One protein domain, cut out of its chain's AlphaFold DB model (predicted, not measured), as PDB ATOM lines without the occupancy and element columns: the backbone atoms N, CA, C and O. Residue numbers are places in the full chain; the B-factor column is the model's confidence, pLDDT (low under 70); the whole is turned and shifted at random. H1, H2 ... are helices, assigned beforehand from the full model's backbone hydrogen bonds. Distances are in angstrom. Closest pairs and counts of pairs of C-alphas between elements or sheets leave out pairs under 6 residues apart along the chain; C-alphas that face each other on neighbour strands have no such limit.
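This is residues 131 to 304 of the 312 residues of an uncharacterized protein of Gemmatimonadales bacterium (UniProt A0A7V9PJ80). Two long helices, H4 and H6, cross steeply in the middle; H2 runs beside H4, while H7 and H8 pack on H6 and H9 packs on H8 at one end. The opposite end is looser, with H1, H3 and the long loop of residues 171 to 192. The printed part has 174 residues with nine named helices, H1 to H9 in chain order, and no named strand: the class is all helix. It is compact, with a radius of gyration of the C-alphas of 16.0 A and spans of 46 by 33 by 29 A.

H1, residues 131 to 140, begins at C-alpha 131 (118.115, 168.351, 80.995). H2 is residues 144 to 153 and H3 165 to 170. H4, residues 193 to 211, is 27.6 A long. H5 is residues 213 to 219. H6, residues 237 to 254, is 25.3 A long, and H7, 262 to 275, 20.3 A. H8 is residues 279 to 287; H9, 298 to 303, ends at C-alpha 303 (138.021, 154.029, 121.356).

H1 is close to but not clearly touching H4 (C-alphas of Leu 140 and Arg 197, 7.5 A). H2 touches H4 at a shallow tilt of 16 degrees, the same way; their closest C-alphas, Phe 153 and Trp 208, are 5.6 A apart. H3 touches no helix. H4 touches H6 at a steep tilt of 53 degrees, closest at C-alphas 202 and 246, 5.0 A. H5 is close to but not clearly touching H8, closest at C-alphas 219 and 281, 6.8 A. H6 and H7 form a hairpin, closest at C-alphas 247 and 272, 6.7 A. H6 touches H8 with residues 244 to 252 alone, closest at C-alphas 244 and 279, 4.4 A. H8 touches H9, closest at C-alphas 284 and 301, 5.2 A. In each of the nine helices every O i to N i+4 pair is within hydrogen-bond range.

The C-alphas farthest apart, of Ala 131 and Arg 303, are 47.2 A apart. The printed part has no cut. The links H2 to H3, H3 to H4 and H5 to H6 are long. Residues 164 to 182 and residue 304 have pLDDT under 70.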
ATOM      1  N   ALA A 131     116.726 168.452  81.434       91.75
ATOM      2  CA  ALA A 131     118.115 168.351  80.995       91.75
ATOM      3  C   ALA A 131     119.062 168.925  82.055       91.75
ATOM      4  O   ALA A 131     120.024 168.257  82.439       91.75
ATOM      5  N   ALA A 132     118.746 170.103  82.595       92.88
ATOM      6  CA  ALA A 132     119.512 170.704  83.680       92.88
ATOM      7  C   ALA A 132     119.453 169.864  84.969       92.88
ATOM      8  O   ALA A 132     120.473 169.694  85.636       92.88
ATOM      9  N   GLN A 133     118.307 169.253  85.294       89.94
ATOM     10  CA  GLN A 133     118.206 168.363  86.459       89.94
ATOM     11  C   GLN A 133     119.120 167.135  86.323       89.94
ATOM     12  O   GLN A 133     119.833 166.795  87.268       89.94
ATOM     13  N   TYR A 134     119.158 166.494  85.149       89.69
ATOM     14  CA  TYR A 134     120.095 165.396  84.894       89.69
ATOM     15  C   TYR A 134     121.555 165.859  84.867       89.69
ATOM     16  O   TYR A 134     122.420 165.128  85.346       89.69
ATOM     17  N   ALA A 135     121.842 167.059  84.355       93.50
ATOM     18  CA  ALA A 135     123.195 167.611  84.341       93.50
ATOM     19  C   ALA A 135     123.752 167.781  85.762       93.50
ATOM     20  O   ALA A 135     124.866 167.338  86.035       93.50
ATOM     21  N   VAL A 136     122.948 168.319  86.685       93.75
ATOM     22  CA  VAL A 136     123.323 168.473  88.100       93.75
ATOM     23  C   VAL A 136     123.564 167.121  88.781       93.75
ATOM     24  O   VAL A 136     124.521 166.965  89.538       93.75
ATOM     25  N   ILE A 137     122.749 166.102  88.484       91.50
ATOM     26  CA  ILE A 137     122.970 164.739  88.993       91.50
ATOM     27  C   ILE A 137     124.264 164.140  88.433       91.50
ATOM     28  O   ILE A 137     125.040 163.536  89.174       91.50
ATOM     29  N   ALA A 138     124.516 164.305  87.134       91.31
ATOM     30  CA  ALA A 138     125.728 163.812  86.489       91.31
ATOM     31  C   ALA A 138     126.989 164.528  86.999       91.31
ATOM     32  O   ALA A 138     128.063 163.933  87.060       91.31
ATOM     33  N   GLU A 139     126.883 165.804  87.364       94.56
ATOM     34  CA  GLU A 139     127.948 166.535  88.046       94.56
ATOM     35  C   GLU A 139     128.200 165.965  89.442       94.56
ATOM     36  O   GLU A 139     129.328 165.565  89.725       94.56
ATOM     37  N   LEU A 140     127.155 165.814  90.265       94.31
ATOM     38  CA  LEU A 140     127.257 165.206  91.594       94.31
ATOM     39  C   LEU A 140     127.928 163.829  91.535       94.31
ATOM     40  O   LEU A 140     128.847 163.557  92.311       94.31
ATOM     41  N   ALA A 141     127.508 162.972  90.603       92.56
ATOM     42  CA  ALA A 141     128.025 161.614  90.444       92.56
ATOM     43  C   ALA A 141     129.524 161.549  90.095       92.56
ATOM     44  O   ALA A 141     130.132 160.504  90.288       92.56
ATOM     45  N   ARG A 142     130.118 162.645  89.602       94.06
ATOM     46  CA  ARG A 142     131.544 162.754  89.241       94.06
ATOM     47  C   ARG A 142     132.402 163.424  90.320       94.06
ATOM     48  O   ARG A 142     133.553 163.763  90.065       94.06
ATOM     49  N   THR A 143     131.843 163.673  91.502       95.62
ATOM     50  CA  THR A 143     132.576 164.290  92.616       95.62
ATOM     51  C   THR A 143     133.290 163.245  93.473       95.62
ATOM     52  O   THR A 143     132.780 162.143  93.666       95.62
ATOM     53  N   ALA A 144     134.399 163.639  94.109       94.06
ATOM     54  CA  ALA A 144     135.099 162.808  95.099       94.06
ATOM     55  C   ALA A 144     134.198 162.392  96.283       94.06
ATOM     56  O   ALA A 144     134.398 161.349  96.911       94.06
ATOM     57  N   TYR A 145     133.174 163.199  96.577       94.62
ATOM     58  CA  TYR A 145     132.142 162.858  97.550       94.62
ATOM     59  C   TYR A 145     131.348 161.616  97.118       94.62
ATOM     60  O   TYR A 145     131.187 160.683  97.904       94.62
ATOM     61  N   SER A 146     130.901 161.563  95.862       94.81
ATOM     62  CA  SER A 146     130.205 160.391  95.321       94.81
ATOM     63  C   SER A 146     131.115 159.169  95.240       94.81
ATOM     64  O   SER A 146     130.676 158.080  95.598       94.81
ATOM     65  N   ASP A 147     132.392 159.337  94.883       95.19
ATOM     66  CA  ASP A 147     133.366 158.236  94.901       95.19
ATOM     67  C   ASP A 147     133.519 157.629  96.302       95.19
ATOM     68  O   ASP A 147     133.615 156.409  96.455       95.19
ATOM     69  N   THR A 148     133.496 158.473  97.337       95.12
ATOM     70  CA  THR A 148     133.509 158.031  98.738       95.12
ATOM     71  C   THR A 148     132.248 157.241  99.078       95.12
ATOM     72  O   THR A 148     132.328 156.147  99.633       95.12
ATOM     73  N   LEU A 149     131.077 157.752  98.696       96.06
ATOM     74  CA  LEU A 149     129.805 157.067  98.915       96.06
ATOM     75  C   LEU A 149     129.716 155.724  98.181       96.06
ATOM     76  O   LEU A 149     129.203 154.757  98.738       96.06
ATOM     77  N   PHE A 150     130.223 155.635  96.953       94.94
ATOM     78  CA  PHE A 150     130.224 154.392  96.184       94.94
ATOM     79  C   PHE A 150     131.194 153.356  96.749       94.94
ATOM     80  O   PHE A 150     130.901 152.166  96.681       94.94
ATOM     81  N   GLN A 151     132.305 153.781  97.353       94.25
ATOM     82  CA  GLN A 151     133.183 152.872  98.092       94.25
ATOM     83  C   GLN A 151     132.528 152.342  99.373       94.25
ATOM     84  O   GLN A 151     132.713 151.175  99.699       94.25
ATOM     85  N   LEU A 152     131.742 153.169 100.073       93.31
ATOM     86  CA  LEU A 152     131.043 152.770 101.301       93.31
ATOM     87  C   LEU A 152     129.829 151.872 101.035       93.31
ATOM     88  O   LEU A 152     129.633 150.870 101.715       93.31
ATOM     89  N   PHE A 153     128.997 152.240 100.063       92.75
ATOM     90  CA  PHE A 153     127.664 151.655  99.875       92.75
ATOM     91  C   PHE A 153     127.503 150.894  98.553       92.75
ATOM     92  O   PHE A 153     126.428 150.368  98.256       92.75
ATOM     93  N   GLY A 154     128.566 150.829  97.753       90.19
ATOM     94  CA  GLY A 154     128.576 150.215  96.432       90.19
ATOM     95  C   GLY A 154     127.981 151.111  95.345       90.19
ATOM     96  O   GLY A 154     126.972 151.802  95.531       90.19
ATOM     97  N   THR A 155     128.561 151.046  94.148       89.75
ATOM     98  CA  THR A 155     128.051 151.761  92.974       89.75
ATOM     99  C   THR A 155     126.665 151.235  92.576       89.75
ATOM    100  O   THR A 155     126.454 150.017  92.516       89.75
ATOM    101  N   PRO A 156     125.682 152.111  92.308       84.69
ATOM    102  CA  PRO A 156     124.421 151.699  91.702       84.69
ATOM    103  C   PRO A 156     124.650 151.006  90.352       84.69
ATOM    104  O   PRO A 156     125.395 151.499  89.510       84.69
ATOM    105  N   ALA A 157     123.971 149.881  90.108       81.56
ATOM    106  CA  ALA A 157     124.060 149.166  88.827       81.56
ATOM    107  C   ALA A 157     123.410 149.934  87.657       81.56
ATOM    108  O   ALA A 157     123.574 149.577  86.492       81.56
ATOM    109  N   ARG A 158     122.631 150.975  87.969       79.75
ATOM    110  CA  ARG A 158     121.977 151.871  87.014       79.75
ATOM    111  C   ARG A 158     122.361 153.318  87.324       79.75
ATOM    112  O   ARG A 158     122.597 153.621  88.491       79.75
ATOM    113  N   PRO A 159     122.360 154.217  86.326       81.06
ATOM    114  CA  PRO A 159     122.549 155.643  86.570       81.06
ATOM    115  C   PRO A 159     121.551 156.195  87.596       81.06
ATOM    116  O   PRO A 159     120.413 155.725  87.678       81.06
ATOM    117  N   ILE A 160     121.978 157.212  88.350       84.31
ATOM    118  CA  ILE A 160     121.108 157.953  89.271       84.31
ATOM    119  C   ILE A 160     120.004 158.640  88.453       84.31
ATOM    120  O   ILE A 160     120.287 159.350  87.488       84.31
ATOM    121  N   GLY A 161     118.748 158.391  88.821       84.06
ATOM    122  CA  GLY A 161     117.565 158.886  88.124       84.06
ATOM    123  C   GLY A 161     116.947 160.133  88.757       84.06
ATOM    124  O   GLY A 161     117.410 160.647  89.776       84.06
ATOM    125  N   LEU A 162     115.847 160.594  88.159       81.00
ATOM    126  CA  LEU A 162     114.973 161.613  88.739       81.00
ATOM    127  C   LEU A 162     113.778 160.965  89.439       81.00
ATOM    128  O   LEU A 162     113.213 159.989  88.943       81.00
ATOM    129  N   VAL A 163     113.332 161.562  90.545       72.69
ATOM    130  CA  VAL A 163     112.043 161.211  91.164       72.69
ATOM    131  C   VAL A 163     110.915 161.463  90.157       72.69
ATOM    132  O   VAL A 163     110.800 162.558  89.599       72.69
ATOM    133  N   GLY A 164     110.080 160.448  89.912       66.56
ATOM    134  CA  GLY A 164     109.001 160.498  88.918       66.56
ATOM    135  C   GLY A 164     107.843 161.436  89.290       66.56
ATOM    136  O   GLY A 164     107.695 161.846  90.439       66.56
ATOM    137  N   ASP A 165     106.966 161.741  88.322       61.62
ATOM    138  CA  ASP A 165     105.851 162.697  88.474       61.62
ATOM    139  C   ASP A 165     104.936 162.437  89.671       61.62
ATOM    140  O   ASP A 165     104.480 163.373  90.326       61.62
ATOM    141  N   ARG A 166     104.653 161.169  89.974       57.25
ATOM    142  CA  ARG A 166     103.798 160.818  91.111       57.25
ATOM    143  C   ARG A 166     104.507 161.084  92.447       57.25
ATOM    144  O   ARG A 166     103.892 161.704  93.306       57.25
ATOM    145  N   GLY A 167     105.801 160.771  92.577       59.66
ATOM    146  CA  GLY A 167     106.617 161.167  93.738       59.66
ATOM    147  C   GLY A 167     106.745 162.694  93.875       59.66
ATOM    148  O   GLY A 167     106.584 163.259  94.962       59.66
ATOM    149  N   ARG A 168     106.883 163.403  92.744       64.88
ATOM    150  CA  ARG A 168     106.839 164.878  92.689       64.88
ATOM    151  C   ARG A 168     105.489 165.477  93.088       64.88
ATOM    152  O   ARG A 168     105.448 166.635  93.486       64.88
ATOM    153  N   ARG A 169     104.381 164.740  93.008       61.69
ATOM    154  CA  ARG A 169     103.064 165.209  93.481       61.69
ATOM    155  C   ARG A 169     102.769 164.781  94.914       61.69
ATOM    156  O   ARG A 169     102.136 165.532  95.643       61.69
ATOM    157  N   ALA A 170     103.255 163.614  95.331       56.12
ATOM    158  CA  ALA A 170     103.010 163.055  96.658       56.12
ATOM    159  C   ALA A 170     103.794 163.758  97.779       56.12
ATOM    160  O   ALA A 170     103.485 163.560  98.950       56.12
ATOM    161  N   GLY A 171     104.838 164.529  97.446       54.06
ATOM    162  CA  GLY A 171     105.684 165.176  98.461       54.06
ATOM    163  C   GLY A 171     106.596 164.202  99.220       54.06
ATOM    164  O   GLY A 171     107.414 164.644 100.014       54.06
ATOM    165  N   ARG A 172     106.502 162.898  98.938       50.44
ATOM    166  CA  ARG A 172     107.326 161.827  99.508       50.44
ATOM    167  C   ARG A 172     108.361 161.408  98.466       50.44
ATOM    168  O   ARG A 172     107.987 161.071  97.344       50.44
ATOM    169  N   LEU A 173     109.645 161.478  98.817       49.94
ATOM    170  CA  LEU A 173     110.758 161.189  97.901       49.94
ATOM    171  C   LEU A 173     110.845 159.699  97.509       49.94
ATOM    172  O   LEU A 173     111.386 159.387  96.455       49.94
ATOM    173  N   GLY A 174     110.212 158.801  98.271       45.06
ATOM    174  CA  GLY A 174     110.308 157.346  98.092       45.06
ATOM    175  C   GLY A 174     109.355 156.684  97.087       45.06
ATOM    176  O   GLY A 174     109.255 155.459  97.077       45.06
ATOM    177  N   GLU A 175     108.629 157.425  96.244       37.56
ATOM    178  CA  GLU A 175     107.696 156.800  95.299       37.56
ATOM    179  C   GLU A 175     108.232 156.811  93.853       37.56
ATOM    180  O   GLU A 175     108.410 157.860  93.232       37.56
ATOM    181  N   PHE A 176     108.404 155.592  93.322       47.00
ATOM    182  CA  PHE A 176     108.774 155.179  91.955       47.00
ATOM    183  C   PHE A 176     110.251 154.942  91.678       47.00
ATOM    184  O   PHE A 176     110.825 155.456  90.720       47.00
ATOM    185  N   ILE A 177     110.798 153.983  92.421       41.81
ATOM    186  CA  ILE A 177     111.789 153.075  91.866       41.81
ATOM    187  C   ILE A 177     111.171 151.669  91.824       41.81
ATOM    188  O   ILE A 177     110.890 151.063  92.851       41.81
ATOM    189  N   THR A 178     110.968 151.114  90.628       37.91
ATOM    190  CA  THR A 178     110.488 149.728  90.425       37.91
ATOM    191  C   THR A 178     111.573 148.662  90.669       37.91
ATOM    192  O   THR A 178     111.373 147.489  90.377       37.91
ATOM    193  N   SER A 179     112.732 149.049  91.203       48.81
ATOM    194  CA  SER A 179     113.926 148.221  91.404       48.81
ATOM    195  C   SER A 179     114.607 148.522  92.742       48.81
ATOM    196  O   SER A 179     114.795 149.670  93.120       48.81
ATOM    197  N   ARG A 180     115.064 147.489  93.449       56.31
ATOM    198  CA  ARG A 180     115.745 147.631  94.749       56.31
ATOM    199  C   ARG A 180     117.105 148.351  94.676       56.31
ATOM    200  O   ARG A 180     117.626 148.728  95.724       56.31
ATOM    201  N   ASP A 181     117.638 148.565  93.470       57.44
ATOM    202  CA  ASP A 181     119.013 149.032  93.227       57.44
ATOM    203  C   ASP A 181     119.143 150.419  92.590       57.44
ATOM    204  O   ASP A 181     120.253 150.813  92.225       57.44
ATOM    205  N   SER A 182     118.051 151.165  92.408       63.38
ATOM    206  CA  SER A 182     118.159 152.522  91.865       63.38
ATOM    207  C   SER A 182     118.236 153.574  92.969       63.38
ATOM    208  O   SER A 182     117.851 153.338  94.109       63.38
ATOM    209  N   VAL A 183     118.779 154.729  92.594       75.62
ATOM    210  CA  VAL A 183     118.832 155.954  93.390       75.62
ATOM    211  C   VAL A 183     118.158 157.037  92.563       75.62
ATOM    212  O   VAL A 183     118.426 157.125  91.361       75.62
ATOM    213  N   SER A 184     117.292 157.834  93.180       79.81
ATOM    214  CA  SER A 184     116.558 158.902  92.500       79.81
ATOM    215  C   SER A 184     116.624 160.185  93.312       79.81
ATOM    216  O   SER A 184     116.375 160.169  94.508       79.81
ATOM    217  N   LEU A 185     116.930 161.304  92.655       81.50
ATOM    218  CA  LEU A 185     117.028 162.616  93.300       81.50
ATOM    219  C   LEU A 185     116.001 163.591  92.713       81.50
ATOM    220  O   LEU A 185     115.459 163.384  91.624       81.50
ATOM    221  N   SER A 186     115.728 164.675  93.437       83.69
ATOM    222  CA  SER A 186     114.810 165.733  93.003       83.69
ATOM    223  C   SER A 186     115.477 167.112  93.107       83.69
ATOM    224  O   SER A 186     115.114 167.881  93.999       83.69
ATOM    225  N   PRO A 187     116.425 167.462  92.207       84.69
ATOM    226  CA  PRO A 187     117.167 168.728  92.281       84.69
ATOM    227  C   PRO A 187     116.269 169.969  92.318       84.69
ATOM    228  O   PRO A 187     116.581 170.943  92.991       84.69
ATOM    229  N   SER A 188     115.106 169.909  91.670       83.88
ATOM    230  CA  SER A 188     114.113 170.990  91.645       83.88
ATOM    231  C   SER A 188     113.393 171.264  92.971       83.88
ATOM    232  O   SER A 188     112.614 172.209  93.070       83.88
ATOM    233  N   ARG A 189     113.641 170.450  94.001       82.12
ATOM    234  CA  ARG A 189     113.168 170.666  95.379       82.12
ATOM    235  C   ARG A 189     114.295 171.001  96.351       82.12
ATOM    236  O   ARG A 189     114.048 171.141  97.542       82.12
ATOM    237  N   MET A 190     115.521 171.070  95.850       85.88
ATOM    238  CA  MET A 190     116.706 171.349  96.641       85.88
ATOM    239  C   MET A 190     117.172 172.756  96.317       85.88
ATOM    240  O   MET A 190     117.097 173.184  95.171       85.88
ATOM    241  N   THR A 191     117.646 173.464  97.325       86.56
ATOM    242  CA  THR A 191     118.078 174.860  97.254       86.56
ATOM    243  C   THR A 191     119.598 174.980  97.364       86.56
ATOM    244  O   THR A 191     120.164 176.035  97.095       86.56
ATOM    245  N   ALA A 192     120.290 173.882  97.701       86.75
ATOM    246  CA  ALA A 192     121.743 173.837  97.818       86.75
ATOM    247  C   ALA A 192     122.336 172.469  97.447       86.75
ATOM    248  O   ALA A 192     121.735 171.415  97.669       86.75
ATOM    249  N   GLY A 193     123.581 172.468  96.956       89.69
ATOM    250  CA  GLY A 193     124.315 171.236  96.637       89.69
ATOM    251  C   GLY A 193     124.562 170.320  97.846       89.69
ATOM    252  O   GLY A 193     124.733 169.115  97.681       89.69
ATOM    253  N   SER A 194     124.537 170.853  99.072       89.56
ATOM    254  CA  SER A 194     124.573 170.048 100.302       89.56
ATOM    255  C   SER A 194     123.344 169.147 100.450       89.56
ATOM    256  O   SER A 194     123.500 168.006 100.872       89.56
ATOM    257  N   GLN A 195     122.152 169.599 100.041       89.44
ATOM    258  CA  GLN A 195     120.936 168.773 100.041       89.44
ATOM    259  C   GLN A 195     121.008 167.647  99.015       89.44
ATOM    260  O   GLN A 195     120.588 166.533  99.309       89.44
ATOM    261  N   LEU A 196     121.612 167.898  97.850       91.19
ATOM    262  CA  LEU A 196     121.868 166.851  96.859       91.19
ATOM    263  C   LEU A 196     122.820 165.778  97.388       91.19
ATOM    264  O   LEU A 196     122.553 164.588  97.233       91.19
ATOM    265  N   ARG A 197     123.915 166.198  98.031       94.25
ATOM    266  CA  ARG A 197     124.876 165.285  98.662       94.25
ATOM    267  C   ARG A 197     124.219 164.450  99.759       94.25
ATOM    268  O   ARG A 197     124.338 163.229  99.737       94.25
ATOM    269  N   HIS A 198     123.482 165.103 100.657       93.94
ATOM    270  CA  HIS A 198     122.730 164.444 101.725       93.94
ATOM    271  C   HIS A 198     121.736 163.422 101.176       93.94
ATOM    272  O   HIS A 198     121.765 162.266 101.581       93.94
ATOM    273  N   ALA A 199     120.915 163.817 100.201       92.19
ATOM    274  CA  ALA A 199     119.942 162.926  99.581       92.19
ATOM    275  C   ALA A 199     120.612 161.731  98.888       92.19
ATOM    276  O   ALA A 199     120.136 160.610  99.008       92.19
ATOM    277  N   LEU A 200     121.753 161.921  98.217       93.62
ATOM    278  CA  LEU A 200     122.499 160.798  97.647       93.62
ATOM    279  C   LEU A 200     122.991 159.825  98.731       93.62
ATOM    280  O   LEU A 200     122.847 158.614  98.564       93.62
ATOM    281  N   ALA A 201     123.551 160.334  99.832       95.88
ATOM    282  CA  ALA A 201     123.973 159.497 100.955       95.88
ATOM    283  C   ALA A 201     122.790 158.741 101.576       95.88
ATOM    284  O   ALA A 201     122.903 157.545 101.830       95.88
ATOM    285  N   HIS A 202     121.655 159.418 101.748       94.50
ATOM    286  CA  HIS A 202     120.409 158.852 102.256       94.50
ATOM    287  C   HIS A 202     119.911 157.685 101.384       94.50
ATOM    288  O   HIS A 202     119.715 156.568 101.862       94.50
ATOM    289  N   GLU A 203     119.777 157.899 100.075       91.12
ATOM    290  CA  GLU A 203     119.280 156.866  99.157       91.12
ATOM    291  C   GLU A 203     120.239 155.668  99.043       91.12
ATOM    292  O   GLU A 203     119.821 154.512  98.909       91.12
ATOM    293  N   LEU A 204     121.552 155.910  99.121       92.56
ATOM    294  CA  LEU A 204     122.544 154.838  99.182       92.56
ATOM    295  C   LEU A 204     122.509 154.093 100.523       92.56
ATOM    296  O   LEU A 204     122.669 152.870 100.529       92.56
ATOM    297  N   ALA A 205     122.222 154.778 101.632       93.44
ATOM    298  CA  ALA A 205     122.051 154.149 102.937       93.44
ATOM    299  C   ALA A 205     120.893 153.144 102.929       93.44
ATOM    300  O   ALA A 205     121.051 152.031 103.425       93.44
ATOM    301  N   HIS A 206     119.775 153.460 102.270       91.44
ATOM    302  CA  HIS A 206     118.685 152.502 102.074       91.44
ATOM    303  C   HIS A 206     119.115 151.225 101.347       91.44
ATOM    304  O   HIS A 206     118.642 150.128 101.663       91.44
ATOM    305  N   ARG A 207     120.008 151.332 100.357       88.38
ATOM    306  CA  ARG A 207     120.566 150.152  99.676       88.38
ATOM    307  C   ARG A 207     121.437 149.341 100.626       88.38
ATOM    308  O   ARG A 207     121.263 148.126 100.711       88.38
ATOM    309  N   TRP A 208     122.321 150.014 101.357       89.81
ATOM    310  CA  TRP A 208     123.196 149.374 102.332       89.81
ATOM    311  C   TRP A 208     122.405 148.653 103.430       89.81
ATOM    312  O   TRP A 208     122.633 147.467 103.644       89.81
ATOM    313  N   GLN A 209     121.387 149.285 104.020       90.81
ATOM    314  CA  GLN A 209     120.497 148.671 105.018       90.81
ATOM    315  C   GLN A 209     119.861 147.371 104.529       90.81
ATOM    316  O   GLN A 209     119.759 146.392 105.268       90.81
ATOM    317  N   ARG A 210     119.431 147.334 103.260       89.25
ATOM    318  CA  ARG A 210     118.838 146.127 102.673       89.25
ATOM    319  C   ARG A 210     119.841 144.984 102.545       89.25
ATOM    320  O   ARG A 210     119.405 143.836 102.634       89.25
ATOM    321  N   ALA A 211     121.116 145.290 102.315       88.56
ATOM    322  CA  ALA A 211     122.195 144.313 102.203       88.56
ATOM    323  C   ALA A 211     122.748 143.888 103.577       88.56
ATOM    324  O   ALA A 211     123.042 142.714 103.775       88.56
ATOM    325  N   ALA A 212     122.827 144.815 104.533       90.50
ATOM    326  CA  ALA A 212     123.414 144.643 105.860       90.50
ATOM    327  C   ALA A 212     122.343 144.597 106.971       90.50
ATOM    328  O   ALA A 212     122.484 145.223 108.017       90.50
ATOM    329  N   ARG A 213     121.233 143.875 106.749       91.62
ATOM    330  CA  ARG A 213     120.056 143.909 107.646       91.62
ATOM    331  C   ARG A 213     120.355 143.498 109.083       91.62
ATOM    332  O   ARG A 213     119.869 144.146 110.005       91.62
ATOM    333  N   ASP A 214     121.096 142.408 109.267       93.75
ATOM    334  CA  ASP A 214     121.413 141.896 110.604       93.75
ATOM    335  C   ASP A 214     122.324 142.865 111.361       93.75
ATOM    336  O   ASP A 214     122.049 143.202 112.507       93.75
ATOM    337  N   GLU A 215     123.337 143.393 110.678       93.00
ATOM    338  CA  GLU A 215     124.231 144.416 111.215       93.00
ATOM    339  C   GLU A 215     123.471 145.691 111.599       93.00
ATOM    340  O   GLU A 215     123.646 146.211 112.698       93.00
ATOM    341  N   MET A 216     122.570 146.166 110.733       93.19
ATOM    342  CA  MET A 216     121.730 147.324 111.035       93.19
ATOM    343  C   MET A 216     120.808 147.073 112.216       93.19
ATOM    344  O   MET A 216     120.674 147.949 113.062       93.19
ATOM    345  N   ARG A 217     120.195 145.888 112.317       93.69
ATOM    346  CA  ARG A 217     119.383 145.524 113.483       93.69
ATOM    347  C   ARG A 217     120.200 145.629 114.768       93.69
ATOM    348  O   ARG A 217     119.691 146.164 115.748       93.69
ATOM    349  N   ASP A 218     121.431 145.133 114.758       93.56
ATOM    350  CA  ASP A 218     122.289 145.113 115.939       93.56
ATOM    351  C   ASP A 218     122.769 146.522 116.314       93.56
ATOM    352  O   ASP A 218     122.673 146.912 117.476       93.56
ATOM    353  N   LEU A 219     123.174 147.334 115.331       93.81
ATOM    354  CA  LEU A 219     123.532 148.743 115.542       93.81
ATOM    355  C   LEU A 219     122.354 149.598 116.026       93.81
ATOM    356  O   LEU A 219     122.566 150.627 116.665       93.81
ATOM    357  N   TRP A 220     121.123 149.198 115.707       95.69
ATOM    358  CA  TRP A 220     119.914 149.936 116.069       95.69
ATOM    359  C   TRP A 220     119.353 149.570 117.447       95.69
ATOM    360  O   TRP A 220     118.368 150.163 117.896       95.69
ATOM    361  N   GLN A 221     119.956 148.600 118.138       93.69
ATOM    362  CA  GLN A 221     119.534 148.234 119.485       93.69
ATOM    363  C   GLN A 221     119.730 149.415 120.442       93.69
ATOM    364  O   GLN A 221     120.829 149.937 120.602       93.69
ATOM    365  N   GLY A 222     118.643 149.837 121.090       90.81
ATOM    366  CA  GLY A 222     118.670 150.941 122.052       90.81
ATOM    367  C   GLY A 222     118.717 152.343 121.435       90.81
ATOM    368  O   GLY A 222     118.777 153.313 122.187       90.81
ATOM    369  N   VAL A 223     118.642 152.482 120.105       96.00
ATOM    370  CA  VAL A 223     118.526 153.799 119.460       96.00
ATOM    371  C   VAL A 223     117.133 154.382 119.748       96.00
ATOM    372  O   VAL A 223     116.126 153.762 119.392       96.00
ATOM    373  N   PRO A 224     117.028 155.556 120.402       95.00
ATOM    374  CA  PRO A 224     115.735 156.166 120.687       95.00
ATOM    375  C   PRO A 224     115.104 156.730 119.403       95.00
ATOM    376  O   PRO A 224     115.821 157.088 118.471       95.00
ATOM    377  N   PRO A 225     113.769 156.862 119.327       93.62
ATOM    378  CA  PRO A 225     113.119 157.439 118.154       93.62
ATOM    379  C   PRO A 225     113.416 158.939 118.020       93.62
ATOM    380  O   PRO A 225     113.622 159.640 119.016       93.62
ATOM    381  N   ILE A 226     113.337 159.455 116.789       89.88
ATOM    382  CA  ILE A 226     113.287 160.901 116.534       89.88
ATOM    383  C   ILE A 226     112.099 161.501 117.300       89.88
ATOM    384  O   ILE A 226     110.973 161.006 117.213       89.88
ATOM    385  N   ARG A 227     112.351 162.571 118.061       86.31
ATOM    386  CA  ARG A 227     111.323 163.269 118.857       86.31
ATOM    387  C   ARG A 227     110.585 164.347 118.065       86.31
ATOM    388  O   ARG A 227     109.432 164.643 118.362       86.31
ATOM    389  N   ASP A 228     111.252 164.921 117.072       84.69
ATOM    390  CA  ASP A 228     110.715 165.960 116.201       84.69
ATOM    391  C   ASP A 228     109.740 165.373 115.176       84.69
ATOM    392  O   ASP A 228     110.155 164.665 114.260       84.69
ATOM    393  N   SER A 229     108.449 165.688 115.297       84.25
ATOM    394  CA  SER A 229     107.437 165.195 114.360       84.25
ATOM    395  C   SER A 229     107.529 165.782 112.953       84.25
ATOM    396  O   SER A 229     106.905 165.247 112.038       84.25
ATOM    397  N   LEU A 230     108.245 166.895 112.783       82.38
ATOM    398  CA  LEU A 230     108.444 167.560 111.495       82.38
ATOM    399  C   LEU A 230     109.715 167.077 110.791       82.38
ATOM    400  O   LEU A 230     109.897 167.332 109.599       82.38
ATOM    401  N   ARG A 231     110.580 166.348 111.499       84.56
ATOM    402  CA  ARG A 231     111.817 165.812 110.946       84.56
ATOM    403  C   ARG A 231     111.559 164.571 110.106       84.56
ATOM    404  O   ARG A 231     110.754 163.699 110.442       84.56
ATOM    405  N   TYR A 232     112.295 164.487 109.006       83.44
ATOM    406  CA  TYR A 232     112.280 163.319 108.143       83.44
ATOM    407  C   TYR A 232     112.760 162.075 108.910       83.44
ATOM    408  O   TYR A 232     113.664 162.160 109.738       83.44
ATOM    409  N   GLY A 233     112.098 160.936 108.693       85.88
ATOM    410  CA  GLY A 233     112.308 159.712 109.473       85.88
ATOM    411  C   GLY A 233     111.456 159.579 110.744       85.88
ATOM    412  O   GLY A 233     111.417 158.501 111.340       85.88
ATOM    413  N   TYR A 234     110.708 160.609 111.160       88.69
ATOM    414  CA  TYR A 234     109.812 160.488 112.313       88.69
ATOM    415  C   TYR A 234     108.791 159.351 112.133       88.69
ATOM    416  O   TYR A 234     108.032 159.317 111.163       88.69
ATOM    417  N   ARG A 235     108.761 158.419 113.100       90.19
ATOM    418  CA  ARG A 235     107.924 157.198 113.103       90.19
ATOM    419  C   ARG A 235     108.143 156.247 111.917       90.19
ATOM    420  O   ARG A 235     107.316 155.362 111.703       90.19
ATOM    421  N   ASN A 236     109.243 156.381 111.179       91.94
ATOM    422  CA  ASN A 236     109.625 155.447 110.127       91.94
ATOM    423  C   ASN A 236     111.074 154.997 110.342       91.94
ATOM    424  O   ASN A 236     112.007 155.737 110.054       91.94
ATOM    425  N   THR A 237     111.246 153.778 110.859       93.12
ATOM    426  CA  THR A 237     112.560 153.232 111.219       93.12
ATOM    427  C   THR A 237     113.522 153.169 110.037       93.12
ATOM    428  O   THR A 237     114.681 153.526 110.206       93.12
ATOM    429  N   ASP A 238     113.061 152.764 108.853       92.25
ATOM    430  CA  ASP A 238     113.932 152.626 107.678       92.25
ATOM    431  C   ASP A 238     114.477 153.998 107.240       92.25
ATOM    432  O   ASP A 238     115.672 154.161 106.987       92.25
ATOM    433  N   GLU A 239     113.610 155.013 107.216       92.19
ATOM    434  CA  GLU A 239     113.968 156.402 106.892       92.19
ATOM    435  C   GLU A 239     114.857 157.023 107.979       92.19
ATOM    436  O   GLU A 239     115.830 157.707 107.676       92.19
ATOM    437  N   HIS A 240     114.576 156.746 109.258       94.81
ATOM    438  CA  HIS A 240     115.404 157.191 110.383       94.81
ATOM    439  C   HIS A 240     116.809 156.582 110.298       94.81
ATOM    440  O   HIS A 240     117.798 157.303 110.402       94.81
ATOM    441  N   GLN A 241     116.926 155.283 110.026       96.38
ATOM    442  CA  GLN A 241     118.221 154.648 109.800       96.38
ATOM    443  C   GLN A 241     118.976 155.298 108.634       96.38
ATOM    444  O   GLN A 241     120.192 155.468 108.715       96.38
ATOM    445  N   ALA A 242     118.286 155.658 107.546       95.31
ATOM    446  CA  ALA A 242     118.933 156.219 106.359       95.31
ATOM    447  C   ALA A 242     119.408 157.650 106.614       95.31
ATOM    448  O   ALA A 242     120.540 157.998 106.270       95.31
ATOM    449  N   GLU A 243     118.603 158.437 107.328       95.69
ATOM    450  CA  GLU A 243     118.998 159.744 107.842       95.69
ATOM    451  C   GLU A 243     120.202 159.649 108.782       95.69
ATOM    452  O   GLU A 243     121.167 160.387 108.606       95.69
ATOM    453  N   ALA A 244     120.213 158.710 109.735       97.75
ATOM    454  CA  ALA A 244     121.321 158.568 110.680       97.75
ATOM    455  C   ALA A 244     122.652 158.281 109.964       97.75
ATOM    456  O   ALA A 244     123.687 158.847 110.330       97.75
ATOM    457  N   VAL A 245     122.619 157.453 108.914       97.81
ATOM    458  CA  VAL A 245     123.774 157.171 108.049       97.81
ATOM    459  C   VAL A 245     124.183 158.403 107.242       97.81
ATOM    460  O   VAL A 245     125.369 158.727 107.196       97.81
ATOM    461  N   ALA A 246     123.235 159.118 106.631       97.00
ATOM    462  CA  ALA A 246     123.527 160.332 105.868       97.00
ATOM    463  C   ALA A 246     124.154 161.429 106.750       97.00
ATOM    464  O   ALA A 246     125.163 162.031 106.370       97.00
ATOM    465  N   PHE A 247     123.633 161.617 107.967       97.75
ATOM    466  CA  PHE A 247     124.203 162.498 108.988       97.75
ATOM    467  C   PHE A 247     125.617 162.058 109.385       97.75
ATOM    468  O   PHE A 247     126.515 162.895 109.462       97.75
ATOM    469  N   ALA A 248     125.846 160.758 109.585       98.06
ATOM    470  CA  ALA A 248     127.162 160.225 109.931       98.06
ATOM    471  C   ALA A 248     128.197 160.432 108.816       98.06
ATOM    472  O   ALA A 248     129.333 160.818 109.092       98.06
ATOM    473  N   VAL A 249     127.812 160.234 107.551       97.62
ATOM    474  CA  VAL A 249     128.675 160.569 106.412       97.62
ATOM    475  C   VAL A 249     128.979 162.060 106.412       97.62
ATOM    476  O   VAL A 249     130.141 162.438 106.301       97.62
ATOM    477  N   HIS A 250     127.965 162.917 106.544       95.56
ATOM    478  CA  HIS A 250     128.181 164.361 106.558       95.56
ATOM    479  C   HIS A 250     129.140 164.778 107.674       95.56
ATOM    480  O   HIS A 250     130.036 165.578 107.426       95.56
ATOM    481  N   PHE A 251     128.989 164.201 108.868       96.69
ATOM    482  CA  PHE A 251     129.889 164.421 109.990       96.69
ATOM    483  C   PHE A 251     131.340 164.096 109.613       96.69
ATOM    484  O   PHE A 251     132.185 164.986 109.639       96.69
ATOM    485  N   LEU A 252     131.606 162.863 109.164       96.75
ATOM    486  CA  LEU A 252     132.954 162.420 108.788       96.75
ATOM    487  C   LEU A 252     133.552 163.262 107.649       96.75
ATOM    488  O   LEU A 252     134.753 163.503 107.608       96.75
ATOM    489  N   GLN A 253     132.734 163.752 106.720       93.81
ATOM    490  CA  GLN A 253     133.217 164.637 105.660       93.81
ATOM    491  C   GLN A 253     133.528 166.045 106.187       93.81
ATOM    492  O   GLN A 253     134.581 166.600 105.873       93.81
ATOM    493  N   ALA A 254     132.651 166.608 107.024       90.88
ATOM    494  CA  ALA A 254     132.814 167.938 107.604       90.88
ATOM    495  C   ALA A 254     134.001 168.018 108.576       90.88
ATOM    496  O   ALA A 254     134.616 169.073 108.696       90.88
ATOM    497  N   THR A 255     134.350 166.907 109.231       93.88
ATOM    498  CA  THR A 255     135.452 166.823 110.201       93.88
ATOM    499  C   THR A 255     136.722 166.182 109.644       93.88
ATOM    500  O   THR A 255     137.609 165.798 110.405       93.88
ATOM    501  N   SER A 256     136.818 166.051 108.320       92.56
ATOM    502  CA  SER A 256     137.992 165.471 107.662       92.56
ATOM    503  C   SER A 256     139.228 166.377 107.723       92.56
ATOM    504  O   SER A 256     140.349 165.884 107.586       92.56
ATOM    505  N   SER A 257     139.046 167.684 107.960       87.81
ATOM    506  CA  SER A 257     140.158 168.622 108.144       87.81
ATOM    507  C   SER A 257     140.837 168.419 109.507       87.81
ATOM    508  O   SER A 257     140.144 168.413 110.529       87.81
ATOM    509  N   PRO A 258     142.181 168.323 109.563       80.44
ATOM    510  CA  PRO A 258     142.920 168.211 110.820       80.44
ATOM    511  C   PRO A 258     142.861 169.484 111.679       80.44
ATOM    512  O   PRO A 258     143.218 169.433 112.853       80.44
ATOM    513  N   ASP A 259     142.402 170.609 111.122       86.88
ATOM    514  CA  ASP A 259     142.334 171.894 111.826       86.88
ATOM    515  C   ASP A 259     141.153 171.983 112.805       86.88
ATOM    516  O   ASP A 259     141.086 172.908 113.616       86.88
ATOM    517  N   ILE A 260     140.206 171.041 112.740       87.06
ATOM    518  CA  ILE A 260     139.060 170.995 113.650       87.06
ATOM    519  C   ILE A 260     139.487 170.263 114.931       87.06
ATOM    520  O   ILE A 260     139.814 169.074 114.870       87.06
ATOM    521  N   PRO A 261     139.456 170.920 116.107       90.81
ATOM    522  CA  PRO A 261     139.788 170.264 117.365       90.81
ATOM    523  C   PRO A 261     138.892 169.049 117.626       90.81
ATOM    524  O   PRO A 261     137.680 169.112 117.422       90.81
ATOM    525  N   THR A 262     139.473 167.957 118.134       91.69
ATOM    526  CA  THR A 262     138.742 166.707 118.413       91.69
ATOM    527  C   THR A 262     137.523 166.927 119.303       91.69
ATOM    528  O   THR A 262     136.450 166.437 118.968       91.69
ATOM    529  N   ASP A 263     137.659 167.696 120.384       89.50
ATOM    530  CA  ASP A 263     136.550 167.963 121.306       89.50
ATOM    531  C   ASP A 263     135.403 168.705 120.604       89.50
ATOM    532  O   ASP A 263     134.249 168.303 120.718       89.50
ATOM    533  N   ALA A 264     135.724 169.714 119.785       88.25
ATOM    534  CA  ALA A 264     134.733 170.462 119.008       88.25
ATOM    535  C   ALA A 264     133.992 169.565 118.004       88.25
ATOM    536  O   ALA A 264     132.788 169.704 117.792       88.25
ATOM    537  N   ALA A 265     134.706 168.623 117.382       91.94
ATOM    538  CA  ALA A 265     134.088 167.660 116.487       91.94
ATOM    539  C   ALA A 265     133.178 166.675 117.235       91.94
ATOM    540  O   ALA A 265     132.090 166.374 116.757       91.94
ATOM    541  N   LEU A 266     133.576 166.181 118.407       93.06
ATOM    542  CA  LEU A 266     132.726 165.280 119.190       93.06
ATOM    543  C   LEU A 266     131.471 165.993 119.717       93.06
ATOM    544  O   LEU A 266     130.386 165.426 119.641       93.06
ATOM    545  N   GLU A 267     131.578 167.258 120.130       89.94
ATOM    546  CA  GLU A 267     130.413 168.087 120.475       89.94
ATOM    547  C   GLU A 267     129.457 168.266 119.280       89.94
ATOM    548  O   GLU A 267     128.233 168.216 119.436       89.94
ATOM    549  N   LEU A 268     130.002 168.434 118.067       92.00
ATOM    550  CA  LEU A 268     129.205 168.488 116.841       92.00
ATOM    551  C   LEU A 268     128.511 167.147 116.560       92.00
ATOM    552  O   LEU A 268     127.344 167.145 116.171       92.00
ATOM    553  N   LEU A 269     129.189 166.017 116.780       95.12
ATOM    554  CA  LEU A 269     128.586 164.692 116.628       95.12
ATOM    555  C   LEU A 269     127.401 164.502 117.582       95.12
ATOM    556  O   LEU A 269     126.347 164.031 117.157       95.12
ATOM    557  N   ASP A 270     127.533 164.941 118.833       93.12
ATOM    558  CA  ASP A 270     126.437 164.897 119.802       93.12
ATOM    559  C   ASP A 270     125.242 165.745 119.343       93.12
ATOM    560  O   ASP A 270     124.089 165.362 119.545       93.12
ATOM    561  N   ALA A 271     125.486 166.889 118.695       92.00
ATOM    562  CA  ALA A 271     124.418 167.703 118.115       92.00
ATOM    563  C   ALA A 271     123.725 167.018 116.931       92.00
ATOM    564  O   ALA A 271     122.508 167.136 116.770       92.00
ATOM    565  N   TYR A 272     124.476 166.278 116.113       95.31
ATOM    566  CA  TYR A 272     123.900 165.495 115.022       95.31
ATOM    567  C   TYR A 272     122.994 164.400 115.591       95.31
ATOM    568  O   TYR A 272     121.851 164.270 115.157       95.31
ATOM    569  N   ASP A 273     123.476 163.678 116.604       95.44
ATOM    570  CA  ASP A 273     122.755 162.578 117.250       95.44
ATOM    571  C   ASP A 273     121.516 163.054 118.024       95.44
ATOM    572  O   ASP A 273     120.484 162.386 118.024       95.44
ATOM    573  N   ARG A 274     121.544 164.262 118.610       92.06
ATOM    574  CA  ARG A 274     120.343 164.880 119.207       92.06
ATOM    575  C   ARG A 274     119.220 165.079 118.193       92.06
ATOM    576  O   ARG A 274     118.049 164.922 118.544       92.06
ATOM    577  N   LEU A 275     119.560 165.454 116.961       91.81
ATOM    578  CA  LEU A 275     118.581 165.679 115.901       91.81
ATOM    579  C   LEU A 275     118.143 164.374 115.230       91.81
ATOM    580  O   LEU A 275     116.960 164.212 114.929       91.81
ATOM    581  N   VAL A 276     119.081 163.456 115.004       95.56
ATOM    582  CA  VAL A 276     118.841 162.145 114.398       95.56
ATOM    583  C   VAL A 276     119.556 161.081 115.238       95.56
ATOM    584  O   VAL A 276     120.725 160.783 114.998       95.56
ATOM    585  N   PRO A 277     118.874 160.486 116.233       96.44
ATOM    586  CA  PRO A 277     119.514 159.512 117.107       96.44
ATOM    587  C   PRO A 277     120.056 158.302 116.347       96.44
ATOM    588  O   PRO A 277     119.429 157.820 115.407       96.44
ATOM    589  N   GLY A 278     121.210 157.793 116.771       96.94
ATOM    590  CA  GLY A 278     121.911 156.704 116.094       96.94
ATOM    591  C   GLY A 278     122.985 157.191 115.119       96.94
ATOM    592  O   GLY A 278     123.804 156.381 114.679       96.94
ATOM    593  N   THR A 279     123.063 158.495 114.827       97.69
ATOM    594  CA  THR A 279     124.166 159.071 114.046       97.69
ATOM    595  C   THR A 279     125.524 158.771 114.673       97.69
ATOM    596  O   THR A 279     126.448 158.415 113.944       97.69
ATOM    597  N   THR A 280     125.667 158.836 115.999       96.69
ATOM    598  CA  THR A 280     126.943 158.517 116.663       96.69
ATOM    599  C   THR A 280     127.358 157.069 116.412       96.69
ATOM    600  O   THR A 280     128.511 156.804 116.064       96.69
ATOM    601  N   ALA A 281     126.423 156.123 116.533       96.12
ATOM    602  CA  ALA A 281     126.688 154.711 116.263       96.12
ATOM    603  C   ALA A 281     127.101 154.493 114.798       96.12
ATOM    604  O   ALA A 281     128.095 153.816 114.529       96.12
ATOM    605  N   MET A 282     126.400 155.139 113.860       97.44
ATOM    606  CA  MET A 282     126.726 155.080 112.433       97.44
ATOM    607  C   MET A 282     128.087 155.710 112.122       97.44
ATOM    608  O   MET A 282     128.873 155.119 111.390       97.44
ATOM    609  N   ALA A 283     128.422 156.861 112.710       97.38
ATOM    610  CA  ALA A 283     129.711 157.519 112.502       97.38
ATOM    611  C   ALA A 283     130.870 156.641 112.981       97.38
ATOM    612  O   ALA A 283     131.862 156.488 112.270       97.38
ATOM    613  N   ARG A 284     130.728 155.998 114.148       95.81
ATOM    614  CA  ARG A 284     131.720 155.040 114.658       95.81
ATOM    615  C   ARG A 284     131.857 153.827 113.748       95.81
ATOM    616  O   ARG A 284     132.976 153.422 113.440       95.81
ATOM    617  N   ARG A 285     130.733 153.269 113.290       95.50
ATOM    618  CA  ARG A 285     130.740 152.123 112.381       95.50
ATOM    619  C   ARG A 285     131.422 152.458 111.058       95.50
ATOM    620  O   ARG A 285     132.272 151.693 110.607       95.50
ATOM    621  N   LEU A 286     131.075 153.589 110.451       96.06
ATOM    622  CA  LEU A 286     131.672 154.038 109.197       96.06
ATOM    623  C   LEU A 286     133.152 154.389 109.375       96.06
ATOM    624  O   LEU A 286     133.946 154.063 108.505       96.06
ATOM    625  N   ALA A 287     133.566 154.960 110.510       95.88
ATOM    626  CA  ALA A 287     134.976 155.253 110.788       95.88
ATOM    627  C   ALA A 287     135.881 154.003 110.819       95.88
ATOM    628  O   ALA A 287     137.095 154.133 110.674       95.88
ATOM    629  N   ALA A 288     135.311 152.803 110.985       94.06
ATOM    630  CA  ALA A 288     136.041 151.539 110.873       94.06
ATOM    631  C   ALA A 288     136.323 151.123 109.414       94.06
ATOM    632  O   ALA A 288     137.176 150.266 109.173       94.06
ATOM    633  N   GLU A 289     135.624 151.713 108.438       95.19
ATOM    634  CA  GLU A 289     135.828 151.420 107.021       95.19
ATOM    635  C   GLU A 289     137.189 151.911 106.535       95.19
ATOM    636  O   GLU A 289     137.705 152.950 106.958       95.19
ATOM    637  N   ARG A 290     137.768 151.182 105.574       94.06
ATOM    638  CA  ARG A 290     139.121 151.458 105.065       94.06
ATOM    639  C   ARG A 290     139.298 152.900 104.590       94.06
ATOM    640  O   ARG A 290     140.350 153.493 104.820       94.06
ATOM    641  N   ILE A 291     138.273 153.460 103.954       94.25
ATOM    642  CA  ILE A 291     138.286 154.825 103.417       94.25
ATOM    643  C   ILE A 291     138.450 155.904 104.500       94.25
ATOM    644  O   ILE A 291     138.964 156.980 104.212       94.25
ATOM    645  N   TYR A 292     138.088 155.605 105.751       94.75
ATOM    646  CA  TYR A 292     138.192 156.528 106.882       94.75
ATOM    647  C   TYR A 292     139.354 156.215 107.833       94.75
ATOM    648  O   TYR A 292     139.502 156.887 108.852       94.75
ATOM    649  N   GLN A 293     140.240 155.268 107.506       91.25
ATOM    650  CA  GLN A 293     141.382 154.930 108.370       91.25
ATOM    651  C   GLN A 293     142.292 156.132 108.664       91.25
ATOM    652  O   GLN A 293     142.824 156.250 109.767       91.25
ATOM    653  N   GLN A 294     142.439 157.040 107.695       92.88
ATOM    654  CA  GLN A 294     143.237 158.265 107.824       92.88
ATOM    655  C   GLN A 294     142.441 159.462 108.365       92.88
ATOM    656  O   GLN A 294     142.989 160.554 108.480       92.88
ATOM    657  N   HIS A 295     141.158 159.284 108.692       95.25
ATOM    658  CA  HIS A 295     140.341 160.366 109.226       95.25
ATOM    659  C   HIS A 295     140.905 160.833 110.585       95.25
ATOM    660  O   HIS A 295     141.165 159.979 111.437       95.25
ATOM    661  N   PRO A 296     141.042 162.151 110.849       94.75
ATOM    662  CA  PRO A 296     141.653 162.663 112.085       94.75
ATOM    663  C   PRO A 296     141.015 162.124 113.376       94.75
ATOM    664  O   PRO A 296     141.688 161.910 114.380       94.75
ATOM    665  N   LEU A 297     139.708 161.857 113.336       94.38
ATOM    666  CA  LEU A 297     138.936 161.344 114.474       94.38
ATOM    667  C   LEU A 297     138.842 159.814 114.553       94.38
ATOM    668  O   LEU A 297     138.165 159.317 115.450       94.38
ATOM    669  N   SER A 298     139.466 159.056 113.643       92.38
ATOM    670  CA  SER A 298     139.290 157.594 113.573       92.38
ATOM    671  C   SER A 298     139.589 156.921 114.917       92.38
ATOM    672  O   SER A 298     138.772 156.170 115.443       92.38
ATOM    673  N   SER A 299     140.714 157.275 115.542       90.31
ATOM    674  CA  SER A 299     141.100 156.730 116.846       90.31
ATOM    675  C   SER A 299     140.125 157.099 117.970       90.31
ATOM    676  O   SER A 299     139.792 156.237 118.783       90.31
ATOM    677  N   SER A 300     139.632 158.338 118.007       92.88
ATOM    678  CA  SER A 300     138.682 158.805 119.024       92.88
ATOM    679  C   SER A 300     137.328 158.111 118.891       92.88
ATOM    680  O   SER A 300     136.796 157.616 119.881       92.88
ATOM    681  N   LEU A 301     136.809 157.996 117.665       93.12
ATOM    682  CA  LEU A 301     135.523 157.351 117.387       93.12
ATOM    683  C   LEU A 301     135.544 155.855 117.733       93.12
ATOM    684  O   LEU A 301     134.577 155.346 118.299       93.12
ATOM    685  N   LEU A 302     136.653 155.163 117.450       90.81
ATOM    686  CA  LEU A 302     136.787 153.722 117.689       90.81
ATOM    687  C   LEU A 302     137.100 153.359 119.151       90.81
ATOM    688  O   LEU A 302     136.816 152.241 119.575       90.81
ATOM    689  N   ARG A 303     137.676 154.277 119.942       82.62
ATOM    690  CA  ARG A 303     138.021 154.029 121.356       82.62
ATOM    691  C   ARG A 303     136.828 154.107 122.303       82.62
ATOM    692  O   ARG A 303     136.822 153.415 123.315       82.62
ATOM    693  N   THR A 304     135.815 154.910 121.989       62.47
ATOM    694  CA  THR A 304     134.572 154.978 122.771       62.47
ATOM    695  C   THR A 304     133.685 153.758 122.516       62.47
ATOM    696  O   THR A 304     132.724 153.811 121.750       62.47
TER     697      THR A 304